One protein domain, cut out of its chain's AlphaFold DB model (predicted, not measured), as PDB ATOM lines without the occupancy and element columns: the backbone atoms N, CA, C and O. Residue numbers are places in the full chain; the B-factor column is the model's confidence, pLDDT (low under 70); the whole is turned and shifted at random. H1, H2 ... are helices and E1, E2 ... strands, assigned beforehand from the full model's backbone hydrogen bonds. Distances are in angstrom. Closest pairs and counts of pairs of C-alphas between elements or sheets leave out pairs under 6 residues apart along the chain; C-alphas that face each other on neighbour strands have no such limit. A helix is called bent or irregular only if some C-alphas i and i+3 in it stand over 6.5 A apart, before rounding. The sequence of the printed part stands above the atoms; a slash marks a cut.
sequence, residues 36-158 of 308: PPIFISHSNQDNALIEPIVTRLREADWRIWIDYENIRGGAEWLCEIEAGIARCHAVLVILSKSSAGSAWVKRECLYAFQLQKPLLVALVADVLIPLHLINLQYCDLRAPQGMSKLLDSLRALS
ATOM      1  N   PRO A  36     -31.202   6.319  39.796       75.56
ATOM      2  CA  PRO A  36     -31.759   6.123  38.465       75.56
ATOM      3  C   PRO A  36     -31.155   7.113  37.453       75.56
ATOM      4  O   PRO A  36     -30.761   8.214  37.838       75.56
ATOM      5  N   PRO A  37     -31.051   6.744  36.164       82.88
ATOM      6  CA  PRO A  37     -30.366   7.569  35.176       82.88
ATOM      7  C   PRO A  37     -31.129   8.860  34.858       82.88
ATOM      8  O   PRO A  37     -32.340   8.943  35.058       82.88
ATOM      9  N   ILE A  38     -30.430   9.844  34.306       87.75
ATOM     10  CA  ILE A  38     -31.032  10.993  33.627       87.75
ATOM     11  C   ILE A  38     -31.320  10.586  32.185       87.75
ATOM     12  O   ILE A  38     -30.421  10.115  31.487       87.75
ATOM     13  N   PHE A  39     -32.566  10.753  31.758       87.69
ATOM     14  CA  PHE A  39     -32.966  10.547  30.370       87.69
ATOM     15  C   PHE A  39     -32.678  11.821  29.581       87.69
ATOM     16  O   PHE A  39     -33.149  12.886  29.970       87.69
ATOM     17  N   ILE A  40     -31.930  11.729  28.484       87.81
ATOM     18  CA  ILE A  40     -31.655  12.863  27.601       87.81
ATOM     19  C   ILE A  40     -32.546  12.771  26.365       87.81
ATOM     20  O   ILE A  40     -32.416  11.834  25.583       87.81
ATOM     21  N   SER A  41     -33.408  13.776  26.204       84.62
ATOM     22  CA  SER A  41     -34.222  14.006  25.011       84.62
ATOM     23  C   SER A  41     -33.538  15.053  24.131       84.62
ATOM     24  O   SER A  41     -33.337  16.200  24.548       84.62
ATOM     25  N   HIS A  42     -33.147  14.672  22.918       83.12
ATOM     26  CA  HIS A  42     -32.494  15.549  21.941       83.12
ATOM     27  C   HIS A  42     -32.915  15.167  20.519       83.12
ATOM     28  O   HIS A  42     -33.600  14.177  20.296       83.12
ATOM     29  N   SER A  43     -32.540  15.981  19.536       77.94
ATOM     30  CA  SER A  43     -32.694  15.613  18.126       77.94
ATOM     31  C   SER A  43     -31.419  14.940  17.637       77.94
ATOM     32  O   SER A  43     -30.327  15.438  17.893       77.94
ATOM     33  N   ASN A  44     -31.532  13.875  16.844       67.12
ATOM     34  CA  ASN A  44     -30.375  13.203  16.236       67.12
ATOM     35  C   ASN A  44     -29.417  14.110  15.477       67.12
ATOM     36  O   ASN A  44     -28.222  13.824  15.383       67.12
ATOM     37  N   GLN A  45     -29.940  15.189  14.895       71.06
ATOM     38  CA  GLN A  45     -29.122  16.161  14.173       71.06
ATOM     39  C   GLN A  45     -28.113  16.852  15.106       71.06
ATOM     40  O   GLN A  45     -27.134  17.424  14.636       71.06
ATOM     41  N   ASP A  46     -28.314  16.736  16.421       80.88
ATOM     42  CA  ASP A  46     -27.473  17.295  17.468       80.88
ATOM     43  C   ASP A  46     -26.548  16.251  18.119       80.88
ATOM     44  O   ASP A  46     -25.898  16.569  19.110       80.88
ATOM     45  N   ASN A  47     -26.436  15.022  17.595       74.88
ATOM     46  CA  ASN A  47     -25.614  13.956  18.199       74.88
ATOM     47  C   ASN A  47     -24.168  14.398  18.502       74.88
ATOM     48  O   ASN A  47     -23.654  14.153  19.591       74.88
ATOM     49  N   ALA A  48     -23.529  15.104  17.564       78.50
ATOM     50  CA  ALA A  48     -22.180  15.646  17.757       78.50
ATOM     51  C   ALA A  48     -22.139  16.807  18.769       78.50
ATOM     52  O   ALA A  48     -21.130  17.036  19.429       78.50
ATOM     53  N   LEU A  49     -23.240  17.548  18.899       83.31
ATOM     54  CA  LEU A  49     -23.359  18.679  19.814       83.31
ATOM     55  C   LEU A  49     -23.584  18.219  21.261       83.31
ATOM     56  O   LEU A  49     -23.125  18.889  22.187       83.31
ATOM     57  N   ILE A  50     -24.270  17.092  21.476       85.50
ATOM     58  CA  ILE A  50     -24.567  16.581  22.822       85.50
ATOM     59  C   ILE A  50     -23.403  15.824  23.461       85.50
ATOM     60  O   ILE A  50     -23.347  15.732  24.686       85.50
ATOM     61  N   GLU A  51     -22.467  15.292  22.674       84.44
ATOM     62  CA  GLU A  51     -21.370  14.464  23.186       84.44
ATOM     63  C   GLU A  51     -20.549  15.171  24.290       84.44
ATOM     64  O   GLU A  51     -20.380  14.581  25.362       84.44
ATOM     65  N   PRO A  52     -20.127  16.445  24.145       88.00
ATOM     66  CA  PRO A  52     -19.411  17.148  25.212       88.00
ATOM     67  C   PRO A  52     -20.252  17.351  26.483       88.00
ATOM     68  O   PRO A  52     -19.716  17.343  27.592       88.00
ATOM     69  N   ILE A  53     -21.570  17.531  26.338       89.56
ATOM     70  CA  ILE A  53     -22.509  17.697  27.460       89.56
ATOM     71  C   ILE A  53     -22.608  16.383  28.237       89.56
ATOM     72  O   ILE A  53     -22.460  16.365  29.457       89.56
ATOM     73  N   VAL A  54     -22.805  15.277  27.522       86.31
ATOM     74  CA  VAL A  54     -22.884  13.924  28.082       86.31
ATOM     75  C   VAL A  54     -21.605  13.562  28.823       86.31
ATOM     76  O   VAL A  54     -21.677  13.024  29.926       86.31
ATOM     77  N   THR A  55     -20.445  13.860  28.237       85.69
ATOM     78  CA  THR A  55     -19.145  13.604  28.864       85.69
ATOM     79  C   THR A  55     -19.039  14.327  30.201       85.69
ATOM     80  O   THR A  55     -18.785  13.679  31.211       85.69
ATOM     81  N   ARG A  56     -19.368  15.624  30.253       88.44
ATOM     82  CA  ARG A  56     -19.355  16.383  31.514       88.44
ATOM     83  C   ARG A  56     -20.350  15.872  32.551       88.44
ATOM     84  O   ARG A  56     -20.053  15.880  33.740       88.44
ATOM     85  N   LEU A  57     -21.531  15.427  32.123       87.25
ATOM     86  CA  LEU A  57     -22.504  14.829  33.035       87.25
ATOM     87  C   LEU A  57     -21.980  13.513  33.631       87.25
ATOM     88  O   LEU A  57     -22.134  13.285  34.828       87.25
ATOM     89  N   ARG A  58     -21.320  12.677  32.822       84.75
ATOM     90  CA  ARG A  58     -20.695  11.424  33.278       84.75
ATOM     91  C   ARG A  58     -19.496  11.667  34.194       84.75
ATOM     92  O   ARG A  58     -19.353  10.951  35.176       84.75
ATOM     93  N   GLU A  59     -18.671  12.673  33.904       88.38
ATOM     94  CA  GLU A  59     -17.568  13.115  34.776       88.38
ATOM     95  C   GLU A  59     -18.065  13.604  36.143       88.38
ATOM     96  O   GLU A  59     -17.338  13.534  37.128       88.38
ATOM     97  N   ALA A  60     -19.311  14.075  36.212       85.94
ATOM     98  CA  ALA A  60     -19.987  14.457  37.446       85.94
ATOM     99  C   ALA A  60     -20.779  13.300  38.096       85.94
ATOM    100  O   ALA A  60     -21.700  13.560  38.871       85.94
ATOM    101  N   ASP A  61     -20.442  12.047  37.768       85.56
ATOM    102  CA  ASP A  61     -21.028  10.803  38.292       85.56
ATOM    103  C   ASP A  61     -22.526  10.587  37.997       85.56
ATOM    104  O   ASP A  61     -23.183   9.731  38.601       85.56
ATOM    105  N   TRP A  62     -23.089  11.294  37.011       82.62
ATOM    106  CA  TRP A  62     -24.456  11.026  36.567       82.62
ATOM    107  C   TRP A  62     -24.514   9.829  35.625       82.62
ATOM    108  O   TRP A  62     -23.817   9.747  34.610       82.62
ATOM    109  N   ARG A  63     -25.438   8.908  35.912       80.62
ATOM    110  CA  ARG A  63     -25.807   7.853  34.963       80.62
ATOM    111  C   ARG A  63     -26.700   8.462  33.896       80.62
ATOM    112  O   ARG A  63     -27.737   9.031  34.220       80.62
ATOM    113  N   ILE A  64     -26.314   8.319  32.637       79.75
ATOM    114  CA  ILE A  64     -27.022   8.924  31.509       79.75
ATOM    115  C   ILE A  64     -27.624   7.837  30.630       79.75
ATOM    116  O   ILE A  64     -26.940   6.881  30.263       79.75
ATOM    117  N   TRP A  65     -28.888   8.026  30.273       74.62
ATOM    118  CA  TRP A  65     -29.576   7.298  29.219       74.62
ATOM    119  C   TRP A  65     -29.860   8.283  28.083       74.62
ATOM    120  O   TRP A  65     -30.419   9.349  28.326       74.62
ATOM    121  N   ILE A  66     -29.422   7.966  26.868       65.69
ATOM    122  CA  ILE A  66     -29.561   8.824  25.683       65.69
ATOM    123  C   ILE A  66     -30.393   8.054  24.675       65.69
ATOM    124  O   ILE A  66     -30.180   6.850  24.535       65.69
ATOM    125  N   ASP A  67     -31.288   8.738  23.972       55.78
ATOM    126  CA  ASP A  67     -32.003   8.136  22.852       55.78
ATOM    127  C   ASP A  67     -31.009   7.592  21.798       55.78
ATOM    128  O   ASP A  67     -30.120   8.299  21.309       55.78
ATOM    129  N   TYR A  68     -31.123   6.297  21.499       47.91
ATOM    130  CA  TYR A  68     -30.270   5.562  20.566       47.91
ATOM    131  C   TYR A  68     -30.990   5.391  19.223       47.91
ATOM    132  O   TYR A  68     -31.359   4.282  18.841       47.91
ATOM    133  N   GLU A  69     -31.140   6.461  18.445       42.34
ATOM    134  CA  GLU A  69     -31.767   6.373  17.115       42.34
ATOM    135  C   GLU A  69     -30.874   5.726  16.025       42.34
ATOM    136  O   GLU A  69     -31.228   5.719  14.847       42.34
ATOM    137  N   ASN A  70     -29.720   5.132  16.360       36.22
ATOM    138  CA  ASN A  70     -28.871   4.458  15.360       36.22
ATOM    139  C   ASN A  70     -29.194   2.961  15.165       36.22
ATOM    140  O   ASN A  70     -28.384   2.206  14.622       36.22
ATOM    141  N   ILE A  71     -30.369   2.504  15.612       36.12
ATOM    142  CA  ILE A  71     -30.836   1.120  15.462       36.12
ATOM    143  C   ILE A  71     -32.145   1.123  14.657       36.12
ATOM    144  O   ILE A  71     -33.064   1.882  14.939       36.12
ATOM    145  N   ARG A  72     -32.199   0.287  13.609       31.47
ATOM    146  CA  ARG A  72     -33.294   0.191  12.622       31.47
ATOM    147  C   ARG A  72     -34.677   0.121  13.297       31.47
ATOM    148  O   ARG A  72     -34.898  -0.743  14.137       31.47
ATOM    149  N   GLY A  73     -35.580   1.018  12.888       30.45
ATOM    150  CA  GLY A  73     -36.866   1.293  13.539       30.45
ATOM    151  C   GLY A  73     -37.833   0.107  13.691       30.45
ATOM    152  O   GLY A  73     -37.851  -0.816  12.877       30.45
ATOM    153  N   GLY A  74     -38.659   0.179  14.743       41.97
ATOM    154  CA  GLY A  74     -39.706  -0.789  15.095       41.97
ATOM    155  C   GLY A  74     -40.299  -0.548  16.497       41.97
ATOM    156  O   GLY A  74     -39.849   0.340  17.219       41.97
ATOM    157  N   ALA A  75     -41.297  -1.350  16.895       32.31
ATOM    158  CA  ALA A  75     -42.030  -1.243  18.169       32.31
ATOM    159  C   ALA A  75     -41.158  -1.407  19.433       32.31
ATOM    160  O   ALA A  75     -41.472  -0.857  20.484       32.31
ATOM    161  N   GLU A  76     -40.033  -2.120  19.336       38.22
ATOM    162  CA  GLU A  76     -39.101  -2.325  20.456       38.22
ATOM    163  C   GLU A  76     -38.419  -1.025  20.903       38.22
ATOM    164  O   GLU A  76     -38.134  -0.856  22.083       38.22
ATOM    165  N   TRP A  77     -38.214  -0.079  19.984       48.50
ATOM    166  CA  TRP A  77     -37.565   1.202  20.270       48.50
ATOM    167  C   TRP A  77     -38.460   2.142  21.094       48.50
ATOM    168  O   TRP A  77     -38.009   2.734  22.070       48.50
ATOM    169  N   LEU A  78     -39.754   2.195  20.769       47.09
ATOM    170  CA  LEU A  78     -40.758   2.942  21.536       47.09
ATOM    171  C   LEU A  78     -40.847   2.444  22.989       47.09
ATOM    172  O   LEU A  78     -40.850   3.254  23.914       47.09
ATOM    173  N   CYS A  79     -40.838   1.124  23.197       50.16
ATOM    174  CA  CYS A  79     -40.871   0.531  24.536       50.16
ATOM    175  C   CYS A  79     -39.631   0.878  25.376       50.16
ATOM    176  O   CYS A  79     -39.751   1.102  26.581       50.16
ATOM    177  N   GLU A  80     -38.445   0.922  24.764       52.91
ATOM    178  CA  GLU A  80     -37.206   1.293  25.459       52.91
ATOM    179  C   GLU A  80     -37.199   2.771  25.863       52.91
ATOM    180  O   GLU A  80     -36.754   3.099  26.962       52.91
ATOM    181  N   ILE A  81     -37.762   3.656  25.035       56.59
ATOM    182  CA  ILE A  81     -37.904   5.082  25.358       56.59
ATOM    183  C   ILE A  81     -38.922   5.294  26.478       56.59
ATOM    184  O   ILE A  81     -38.634   5.987  27.456       56.59
ATOM    185  N   GLU A  82     -40.077   4.632  26.415       63.50
ATOM    186  CA  GLU A  82     -41.074   4.685  27.487       63.50
ATOM    187  C   GLU A  82     -40.517   4.150  28.812       63.50
ATOM    188  O   GLU A  82     -40.708   4.766  29.866       63.50
ATOM    189  N   ALA A  83     -39.788   3.030  28.771       57.78
ATOM    190  CA  ALA A  83     -39.124   2.460  29.938       57.78
ATOM    191  C   ALA A  83     -38.002   3.368  30.456       57.78
ATOM    192  O   ALA A  83     -37.849   3.520  31.672       57.78
ATOM    193  N   GLY A  84     -37.241   3.993  29.556       61.44
ATOM    194  CA  GLY A  84     -36.206   4.969  29.870       61.44
ATOM    195  C   GLY A  84     -36.778   6.152  30.643       61.44
ATOM    196  O   GLY A  84     -36.311   6.446  31.744       61.44
ATOM    197  N   ILE A  85     -37.848   6.768  30.136       69.75
ATOM    198  CA  ILE A  85     -38.520   7.899  30.791       69.75
ATOM    199  C   ILE A  85     -39.169   7.455  32.110       69.75
ATOM    200  O   ILE A  85     -39.037   8.136  33.127       69.75
ATOM    201  N   ALA A  86     -39.815   6.288  32.162       70.88
ATOM    202  CA  ALA A  86     -40.436   5.794  33.392       70.88
ATOM    203  C   ALA A  86     -39.413   5.513  34.505       70.88
ATOM    204  O   ALA A  86     -39.689   5.760  35.683       70.88
ATOM    205  N   ARG A  87     -38.218   5.033  34.148       69.38
ATOM    206  CA  ARG A  87     -37.155   4.669  35.096       69.38
ATOM    207  C   ARG A  87     -36.182   5.799  35.387       69.38
ATOM    208  O   ARG A  87     -35.384   5.652  36.309       69.38
ATOM    209  N   CYS A  88     -36.217   6.891  34.632       78.00
ATOM    210  CA  CYS A  88     -35.303   7.994  34.866       78.00
ATOM    211  C   CYS A  88     -35.638   8.745  36.159       78.00
ATOM    212  O   CYS A  88     -36.789   8.774  36.620       78.00
ATOM    213  N   HIS A  89     -34.602   9.344  36.737       83.44
ATOM    214  CA  HIS A  89     -34.726  10.269  37.854       83.44
ATOM    215  C   HIS A  89     -35.282  11.617  37.378       83.44
ATOM    216  O   HIS A  89     -36.188  12.164  38.002       83.44
ATOM    217  N   ALA A  90     -34.792  12.102  36.236       88.44
ATOM    218  CA  ALA A  90     -35.275  13.301  35.565       88.44
ATOM    219  C   ALA A  90     -35.069  13.190  34.048       88.44
ATOM    220  O   ALA A  90     -34.220  12.423  33.578       88.44
ATOM    221  N   VAL A  91     -35.831  13.989  33.306       89.19
ATOM    222  CA  VAL A  91     -35.692  14.172  31.860       89.19
ATOM    223  C   VAL A  91     -34.952  15.481  31.599       89.19
ATOM    224  O   VAL A  91     -35.369  16.542  32.056       89.19
ATOM    225  N   LEU A  92     -33.855  15.410  30.854       93.12
ATOM    226  CA  LEU A  92     -33.084  16.550  30.381       93.12
ATOM    227  C   LEU A  92     -33.346  16.752  28.889       93.12
ATOM    228  O   LEU A  92     -32.956  15.928  28.065       93.12
ATOM    229  N   VAL A  93     -33.980  17.864  28.537       92.38
ATOM    230  CA  VAL A  93     -34.260  18.243  27.151       92.38
ATOM    231  C   VAL A  93     -33.142  19.140  26.643       92.38
ATOM    232  O   VAL A  93     -32.942  20.239  27.163       92.38
ATOM    233  N   ILE A  94     -32.432  18.701  25.606       92.56
ATOM    234  CA  ILE A  94     -31.444  19.527  24.910       92.56
ATOM    235  C   ILE A  94     -32.163  20.344  23.841       92.56
ATOM    236  O   ILE A  94     -32.575  19.820  22.805       92.56
ATOM    237  N   LEU A  95     -32.337  21.639  24.096       89.81
ATOM    238  CA  LEU A  95     -33.105  22.534  23.241       89.81
ATOM    239  C   LEU A  95     -32.203  23.265  22.236       89.81
ATOM    240  O   LEU A  95     -31.474  24.203  22.573       89.81
ATOM    241  N   SER A  96     -32.282  22.821  20.986       88.62
ATOM    242  CA  SER A  96     -31.573  23.309  19.807       88.62
ATOM    243  C   SER A  96     -32.580  23.748  18.735       88.62
ATOM    244  O   SER A  96     -33.796  23.613  18.901       88.62
ATOM    245  N   LYS A  97     -32.088  24.229  17.584       84.12
ATOM    246  CA  LYS A  97     -32.944  24.511  16.413       84.12
ATOM    247  C   LYS A  97     -33.667  23.263  15.912       84.12
ATOM    248  O   LYS A  97     -34.814  23.364  15.485       84.12
ATOM    249  N   SER A  98     -33.008  22.108  15.958       76.56
ATOM    250  CA  SER A  98     -33.549  20.867  15.412       76.56
ATOM    251  C   SER A  98     -34.499  20.181  16.405       76.56
ATOM    252  O   SER A  98     -35.555  19.694  16.000       76.56
ATOM    253  N   SER A  99     -34.215  20.230  17.714       78.75
ATOM    254  CA  SER A  99     -35.095  19.647  18.735       78.75
ATOM    255  C   SER A  99     -36.348  20.483  19.011       78.75
ATOM    256  O   SER A  99     -37.407  19.909  19.254       78.75
ATOM    257  N   ALA A 100     -36.293  21.815  18.868       72.50
ATOM    258  CA  ALA A 100     -37.466  22.683  19.030       72.50
ATOM    259  C   ALA A 100     -38.606  22.357  18.041       72.50
ATOM    260  O   ALA A 100     -39.782  22.507  18.377       72.50
ATOM    261  N   GLY A 101     -38.263  21.899  16.831       65.94
ATOM    262  CA  GLY A 101     -39.213  21.460  15.804       65.94
ATOM    263  C   GLY A 101     -39.508  19.957  15.807       65.94
ATOM    264  O   GLY A 101     -40.323  19.499  15.005       65.94
ATOM    265  N   SER A 102     -38.861  19.173  16.676       68.75
ATOM    266  CA  SER A 102     -38.973  17.715  16.656       68.75
ATOM    267  C   SER A 102     -40.287  17.241  17.280       68.75
ATOM    268  O   SER A 102     -40.569  17.449  18.463       68.75
ATOM    269  N   ALA A 103     -41.094  16.537  16.481       56.25
ATOM    270  CA  ALA A 103     -42.296  15.864  16.967       56.25
ATOM    271  C   ALA A 103     -41.969  14.770  17.995       56.25
ATOM    272  O   ALA A 103     -42.805  14.474  18.847       56.25
ATOM    273  N   TRP A 104     -40.768  14.190  17.914       61.34
ATOM    274  CA  TRP A 104     -40.312  13.141  18.814       61.34
ATOM    275  C   TRP A 104     -39.996  13.685  20.208       61.34
ATOM    276  O   TRP A 104     -40.664  13.314  21.169       61.34
ATOM    277  N   VAL A 105     -39.124  14.695  20.282       70.06
ATOM    278  CA  VAL A 105     -38.794  15.413  21.527       70.06
ATOM    279  C   VAL A 105     -40.064  15.924  22.209       70.06
ATOM    280  O   VAL A 105     -40.245  15.780  23.417       70.06
ATOM    281  N   LYS A 106     -41.017  16.447  21.425       72.19
ATOM    282  CA  LYS A 106     -42.322  16.866  21.946       72.19
ATOM    283  C   LYS A 106     -43.096  15.712  22.599       72.19
ATOM    284  O   LYS A 106     -43.699  15.921  23.647       72.19
ATOM    285  N   ARG A 107     -43.128  14.519  21.994       64.12
ATOM    286  CA  ARG A 107     -43.828  13.346  22.558       64.12
ATOM    287  C   ARG A 107     -43.186  12.892  23.861       64.12
ATOM    288  O   ARG A 107     -43.910  12.677  24.827       64.12
ATOM    289  N   GLU A 108     -41.862  12.824  23.909       77.31
ATOM    290  CA  GLU A 108     -41.117  12.458  25.116       77.31
ATOM    291  C   GLU A 108     -41.369  13.447  26.257       77.31
ATOM    292  O   GLU A 108     -41.666  13.032  27.376       77.31
ATOM    293  N   CYS A 109     -41.352  14.754  25.969       74.06
ATOM    294  CA  CYS A 109     -41.674  15.790  26.954       74.06
ATOM    295  C   CYS A 109     -43.104  15.640  27.487       74.06
ATOM    296  O   CYS A 109     -43.332  15.699  28.692       74.06
ATOM    297  N   LEU A 110     -44.080  15.423  26.598       71.25
ATOM    298  CA  LEU A 110     -45.476  15.222  26.992       71.25
ATOM    299  C   LEU A 110     -45.661  13.954  27.835       71.25
ATOM    300  O   LEU A 110     -46.407  13.983  28.813       71.25
ATOM    301  N   TYR A 111     -44.952  12.873  27.506       69.00
ATOM    302  CA  TYR A 111     -44.967  11.642  28.292       69.00
ATOM    303  C   TYR A 111     -44.303  11.828  29.664       69.00
ATOM    304  O   TYR A 111     -44.847  11.402  30.682       69.00
ATOM    305  N   ALA A 112     -43.184  12.552  29.727       74.88
ATOM    306  CA  ALA A 112     -42.535  12.928  30.978       74.88
ATOM    307  C   ALA A 112     -43.463  13.762  31.878       74.88
ATOM    308  O   ALA A 112     -43.587  13.465  33.066       74.88
ATOM    309  N   PHE A 113     -44.181  14.742  31.313       68.81
ATOM    310  CA  PHE A 113     -45.197  15.507  32.044       68.81
ATOM    311  C   PHE A 113     -46.331  14.620  32.560       68.81
ATOM    312  O   PHE A 113     -46.752  14.774  33.705       68.81
ATOM    313  N   GLN A 114     -46.808  13.669  31.748       65.50
ATOM    314  CA  GLN A 114     -47.839  12.713  32.157       65.50
ATOM    315  C   GLN A 114     -47.382  11.846  33.337       65.50
ATOM    316  O   GLN A 114     -48.175  11.561  34.233       65.50
ATOM    317  N   LEU A 115     -46.107  11.456  33.359       64.62
ATOM    318  CA  LEU A 115     -45.492  10.706  34.453       64.62
ATOM    319  C   LEU A 115     -45.031  11.587  35.624       64.62
ATOM    320  O   LEU A 115     -44.403  11.077  36.550       64.62
ATOM    321  N   GLN A 116     -45.310  12.894  35.575       73.94
ATOM    322  CA  GLN A 116     -44.850  13.889  36.546       73.94
ATOM    323  C   GLN A 116     -43.336  13.809  36.806       73.94
ATOM    324  O   GLN A 116     -42.863  14.017  37.925       73.94
ATOM    325  N   LYS A 117     -42.561  13.485  35.765       79.19
ATOM    326  CA  LYS A 117     -41.104  13.440  35.846       79.19
ATOM    327  C   LYS A 117     -40.549  14.862  35.904       79.19
ATOM    328  O   LYS A 117     -40.987  15.701  35.113       79.19
ATOM    329  N   PRO A 118     -39.571  15.138  36.785       85.19
ATOM    330  CA  PRO A 118     -38.831  16.389  36.732       85.19
ATOM    331  C   PRO A 118     -38.234  16.578  35.337       85.19
ATOM    332  O   PRO A 118     -37.562  15.679  34.824       85.19
ATOM    333  N   LEU A 119     -38.506  17.729  34.724       86.62
ATOM    334  CA  LEU A 119     -38.036  18.067  33.386       86.62
ATOM    335  C   LEU A 119     -37.150  19.310  33.468       86.62
ATOM    336  O   LEU A 119     -37.587  20.363  33.930       86.62
ATOM    337  N   LEU A 120     -35.909  19.178  33.009       90.44
ATOM    338  CA  LEU A 120     -34.937  20.261  32.900       90.44
ATOM    339  C   LEU A 120     -34.684  20.579  31.431       90.44
ATOM    340  O   LEU A 120     -34.565  19.674  30.607       90.44
ATOM    341  N   VAL A 121     -34.549  21.862  31.106       90.81
ATOM    342  CA  VAL A 121     -34.238  22.310  29.744       90.81
ATOM    343  C   VAL A 121     -32.812  22.847  29.703       90.81
ATOM    344  O   VAL A 121     -32.466  23.751  30.461       90.81
ATOM    345  N   ALA A 122     -31.984  22.323  28.805       93.25
ATOM    346  CA  ALA A 122     -30.661  22.845  28.491       93.25
ATOM    347  C   ALA A 122     -30.692  23.530  27.121       93.25
ATOM    348  O   ALA A 122     -30.803  22.873  26.087       93.25
ATOM    349  N   LEU A 123     -30.601  24.857  27.108       89.88
ATOM    350  CA  LEU A 123     -30.622  25.652  25.885       89.88
ATOM    351  C   LEU A 123     -29.217  25.695  25.272       89.88
ATOM    352  O   LEU A 123     -28.274  26.152  25.915       89.88
ATOM    353  N   VAL A 124     -29.084  25.230  24.028       90.62
ATOM    354  CA  VAL A 124     -27.791  25.147  23.314       90.62
ATOM    355  C   VAL A 124     -27.727  26.025  22.063       90.62
ATOM    356  O   VAL A 124     -26.659  26.206  21.485       90.62
ATOM    357  N   ALA A 125     -28.852  26.602  21.639       85.06
ATOM    358  CA  ALA A 125     -28.937  27.485  20.482       85.06
ATOM    359  C   ALA A 125     -29.927  28.625  20.738       85.06
ATOM    360  O   ALA A 125     -30.759  28.546  21.635       85.06
ATOM    361  N   ASP A 126     -29.846  29.684  19.931       82.25
ATOM    362  CA  ASP A 126     -30.854  30.743  19.959       82.25
ATOM    363  C   ASP A 126     -32.121  30.292  19.226       82.25
ATOM    364  O   ASP A 126     -32.127  30.167  17.995       82.25
ATOM    365  N   VAL A 127     -33.154  29.951  20.000       81.94
ATOM    366  CA  VAL A 127     -34.422  29.399  19.514       81.94
ATOM    367  C   VAL A 127     -35.599  29.903  20.331       81.94
ATOM    368  O   VAL A 127     -35.487  30.150  21.531       81.94
ATOM    369  N   LEU A 128     -36.760  29.997  19.681       74.06
ATOM    370  CA  LEU A 128     -38.017  30.208  20.386       74.06
ATOM    371  C   LEU A 128     -38.358  28.960  21.202       74.06
ATOM    372  O   LEU A 128     -38.382  27.849  20.668       74.06
ATOM    373  N   ILE A 129     -38.643  29.156  22.488       76.62
ATOM    374  CA  ILE A 129     -39.031  28.072  23.388       76.62
ATOM    375  C   ILE A 129     -40.411  27.544  22.963       76.62
ATOM    376  O   ILE A 129     -41.369  28.322  22.904       76.62
ATOM    377  N   PRO A 130     -40.553  26.239  22.667       73.88
ATOM    378  CA  PRO A 130     -41.848  25.653  22.347       73.88
ATOM    379  C   PRO A 130     -42.874  25.869  23.466       73.88
ATOM    380  O   PRO A 130     -42.539  25.787  24.645       73.88
ATOM    381  N   LEU A 131     -44.153  26.039  23.109       67.50
ATOM    382  CA  LEU A 131     -45.232  26.328  24.071       67.50
ATOM    383  C   LEU A 131     -45.301  25.336  25.246       67.50
ATOM    384  O   LEU A 131     -45.588  25.727  26.369       67.50
ATOM    385  N   HIS A 132     -45.012  24.056  25.001       67.88
ATOM    386  CA  HIS A 132     -45.037  23.015  26.033       67.88
ATOM    387  C   HIS A 132     -43.887  23.122  27.055       67.88
ATOM    388  O   HIS A 132     -43.939  22.452  28.079       67.88
ATOM    389  N   LEU A 133     -42.879  23.961  26.797       75.75
ATOM    390  CA  LEU A 133     -41.722  24.197  27.667       75.75
ATOM    391  C   LEU A 133     -41.668  25.635  28.208       75.75
ATOM    392  O   LEU A 133     -40.776  25.950  28.986       75.75
ATOM    393  N   ILE A 134     -42.602  26.516  27.824       69.69
ATOM    394  CA  ILE A 134     -42.529  27.959  28.123       69.69
ATOM    395  C   ILE A 134     -42.522  28.283  29.625       69.69
ATOM    396  O   ILE A 134     -41.962  29.291  30.040       69.69
ATOM    397  N   ASN A 135     -43.126  27.414  30.438       68.81
ATOM    398  CA  ASN A 135     -43.216  27.582  31.889       68.81
ATOM    399  C   ASN A 135     -42.039  26.940  32.641       68.81
ATOM    400  O   ASN A 135     -42.022  26.959  33.870       68.81
ATOM    401  N   LEU A 136     -41.085  26.336  31.930       72.00
ATOM    402  CA  LEU A 136     -39.926  25.695  32.535       72.00
ATOM    403  C   LEU A 136     -38.740  26.651  32.588       72.00
ATOM    404  O   LEU A 136     -38.456  27.382  31.637       72.00
ATOM    405  N   GLN A 137     -38.003  26.598  33.696       76.00
ATOM    406  CA  GLN A 137     -36.689  27.225  33.759       76.00
ATOM    407  C   GLN A 137     -35.707  26.453  32.874       76.00
ATOM    408  O   GLN A 137     -35.720  25.221  32.839       76.00
ATOM    409  N   TYR A 138     -34.840  27.183  32.176       84.06
ATOM    410  CA  TYR A 138     -33.806  26.602  31.329       84.06
ATOM    411  C   TYR A 138     -32.405  26.993  31.806       84.06
ATOM    412  O   TYR A 138     -32.153  28.111  32.259       84.06
ATOM    413  N   CYS A 139     -31.470  26.061  31.660       88.62
ATOM    414  CA  CYS A 139     -30.043  26.294  31.805       88.62
ATOM    415  C   CYS A 139     -29.468  26.667  30.438       88.62
ATOM    416  O   CYS A 139     -29.447  25.844  29.525       88.62
ATOM    417  N   ASP A 140     -29.004  27.906  30.283       88.44
ATOM    418  CA  ASP A 140     -28.362  28.349  29.045       88.44
ATOM    419  C   ASP A 140     -26.912  27.859  28.979       88.44
ATOM    420  O   ASP A 140     -26.030  28.434  29.616       88.44
ATOM    421  N   LEU A 141     -26.667  26.795  28.212       89.94
ATOM    422  CA  LEU A 141     -25.342  26.192  28.043       89.94
ATOM    423  C   LEU A 141     -24.429  26.983  27.101       89.94
ATOM    424  O   LEU A 141     -23.246  26.665  27.003       89.94
ATOM    425  N   ARG A 142     -24.945  28.024  26.438       86.69
ATOM    426  CA  ARG A 142     -24.129  28.967  25.657       86.69
ATOM    427  C   ARG A 142     -23.356  29.918  26.574       86.69
ATOM    428  O   ARG A 142     -22.336  30.471  26.172       86.69
ATOM    429  N   ALA A 143     -23.838  30.113  27.803       86.12
ATOM    430  CA  ALA A 143     -23.177  30.932  28.807       86.12
ATOM    431  C   ALA A 143     -22.065  30.136  29.528       86.12
ATOM    432  O   ALA A 143     -22.260  28.949  29.811       86.12
ATOM    433  N   PRO A 144     -20.931  30.761  29.910       82.62
ATOM    434  CA  PRO A 144     -19.820  30.079  30.595       82.62
ATOM    435  C   PRO A 144     -20.229  29.284  31.850       82.62
ATOM    436  O   PRO A 144     -19.688  28.218  32.131       82.62
ATOM    437  N   GLN A 145     -21.221  29.788  32.582       86.44
ATOM    438  CA  GLN A 145     -21.783  29.227  33.813       86.44
ATOM    439  C   GLN A 145     -22.968  28.272  33.588       86.44
ATOM    440  O   GLN A 145     -23.579  27.802  34.547       86.44
ATOM    441  N   GLY A 146     -23.354  28.013  32.337       86.62
ATOM    442  CA  GLY A 146     -24.521  27.193  32.013       86.62
ATOM    443  C   GLY A 146     -24.401  25.760  32.519       86.62
ATOM    444  O   GLY A 146     -25.325  25.231  33.133       86.62
ATOM    445  N   MET A 147     -23.231  25.150  32.309       90.62
ATOM    446  CA  MET A 147     -22.976  23.764  32.704       90.62
ATOM    447  C   MET A 147     -22.988  23.579  34.224       90.62
ATOM    448  O   MET A 147     -23.575  22.621  34.716       90.62
ATOM    449  N   SER A 148     -22.385  24.502  34.981       89.44
ATOM    450  CA  SER A 148     -22.417  24.439  36.447       89.44
ATOM    451  C   SER A 148     -23.846  24.559  36.975       89.44
ATOM    452  O   SER A 148     -24.248  23.751  37.803       89.44
ATOM    453  N   LYS A 149     -24.654  25.475  36.421       88.06
ATOM    454  CA  LYS A 149     -26.072  25.619  36.795       88.06
ATOM    455  C   LYS A 149     -26.895  24.362  36.516       88.06
ATOM    456  O   LYS A 149     -27.752  24.005  37.323       88.06
ATOM    457  N   LEU A 150     -26.637  23.692  35.392       91.06
ATOM    458  CA  LEU A 150     -27.293  22.428  35.062       91.06
ATOM    459  C   LEU A 150     -26.952  21.345  36.094       91.06
ATOM    460  O   LEU A 150     -27.849  20.676  36.601       91.06
ATOM    461  N   LEU A 151     -25.668  21.204  36.436       89.94
ATOM    462  CA  LEU A 151     -25.216  20.245  37.445       89.94
ATOM    463  C   LEU A 151     -25.808  20.537  38.826       89.94
ATOM    464  O   LEU A 151     -26.231  19.611  39.512       89.94
ATOM    465  N   ASP A 152     -25.886  21.806  39.219       88.12
ATOM    466  CA  ASP A 152     -26.480  22.203  40.498       88.12
ATOM    467  C   ASP A 152     -27.989  21.930  40.531       88.12
ATOM    468  O   ASP A 152     -28.497  21.424  41.531       88.12
ATOM    469  N   SER A 153     -28.692  22.161  39.418       86.69
ATOM    470  CA  SER A 153     -30.117  21.829  39.282       86.69
ATOM    471  C   SER A 153     -30.358  20.322  39.407       86.69
ATOM    472  O   SER A 153     -31.271  19.895  40.107       86.69
ATOM    473  N   LEU A 154     -29.510  19.499  38.782       88.12
ATOM    474  CA  LEU A 154     -29.578  18.040  38.903       88.12
ATOM    475  C   LEU A 154     -29.299  17.570  40.338       88.12
ATOM    476  O   LEU A 154     -30.009  16.710  40.857       88.12
ATOM    477  N   ARG A 155     -28.307  18.161  41.015       87.75
ATOM    478  CA  ARG A 155     -28.004  17.855  42.422       87.75
ATOM    479  C   ARG A 155     -29.158  18.225  43.347       87.75
ATOM    480  O   ARG A 155     -29.475  17.439  44.234       87.75
ATOM    481  N   ALA A 156     -29.791  19.378  43.131       82.38
ATOM    482  CA  ALA A 156     -30.953  19.807  43.905       82.38
ATOM    483  C   ALA A 156     -32.108  18.798  43.785       82.38
ATOM    484  O   ALA A 156     -32.643  18.363  44.803       82.38
ATOM    485  N   LEU A 157     -32.399  18.326  42.566       79.00
ATOM    486  CA  LEU A 157     -33.413  17.288  42.329       79.00
ATOM    487  C   LEU A 157     -33.113  15.971  43.062       79.00
ATOM    488  O   LEU A 157     -34.027  15.300  43.538       79.00
ATOM    489  N   SER A 158     -31.837  15.594  43.175       71.81
ATOM    490  CA  SER A 158     -31.441  14.390  43.913       71.81
ATOM    491  C   SER A 158     -31.430  14.578  45.432       71.81
ATOM    492  O   SER A 158     -31.737  13.633  46.158       71.81
TER     493      SER A 158
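What this domain is: This is residues 36 to 158 of the 308 residues of the protein "Toll/interleukin-1 receptor domain-containing protein" of Chloroflexi bacterium (UniProt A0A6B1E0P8). A strongly twisted sheet of five parallel strands forms the core, with helices covering both of its faces: H1 and H5 on one, H2 and H4 on the other, making three layers. Residues 71 to 76, at the join between a loop and H2, stick out from the body. The printed part has 123 residues, with five named helices and five named strands in the order E1 H1 E2 H2 E3 H3 H4 E4 E5 H5, class mixed; across the sheet the strands run E2 E1 E3 E4 E5. It is compact, with a radius of gyration of the C-alphas of 13.4 A and spans of 40 by 30 by 28 A.

How they stand to each other: The inner strands are E1, residues 38 to 41, E3, residues 90 to 95, and E4, residues 119 to 123; the edge strands are E2, residues 64 to 66, and E5, residues 138 to 140. Within hydrogen-bond range are N 65 and O 38, 2.9 A, between E2 and E1; N 92 and O 39, 2.8 A, between E1 and E3; N 93 and O 120, 2.8 A, between E3 and E4; and N 139 and O 121, 2.8 A, between E4 and E5. H1, residues 44 to 59, is over E1 at a height over the sheet of 8.0 A. H5, residues 146 to 158, is on the same face at 8.7 A, over E4 and, only just, with 3 C-alphas, over E3. On the opposite face are H2, residues 75 to 87, at 10.9 A, and H4, residues 103 to 114, at 9.8 A. H2 touches H4 with residues 85 to 86 alone, the closest C-alphas being Ile 85 and Ala 112, 6.4 A apart, at a steep tilt of 42 degrees, the same way. H3, residues 97 to 100, only grazes the sheet. E1, H1, E2 and E3, H3 H4, E4 are strand-helix-strand units, parallel neighbour strands joined through helices; E2, H2, E3 is a split one, with E1 between its strands; the three crossovers are right-handed. Every O i to N i+4 pair is within hydrogen-bond range in H2, H4 and H5, and 8 of 12 in H1; H3 is too short for one.

Where its parts are: E1 starts at C-alpha 38, (-31.032, 10.993, 33.627). E3 is 15.6 A long and E4 13.0 A. H1 is 22.5 A long, irregular, with C-alphas 45 and 48 7.8 A apart, and has a kink of 51 degrees near residue 51. H2 is 18.6 A, H4 16.5 A and H5 18.8 A long; H5 ends at C-alpha 158, (-31.441, 14.390, 43.913).

The domain as a whole: The two C-alphas farthest apart, those of Ala 75 and Pro 144, are 40.4 A apart. The printed part has no cut. The link from E4 to E5, residues 124 to 137, is long. Mean pLDDT of the printed part is 75.5; 35 residues are under 70, among them 66 to 85.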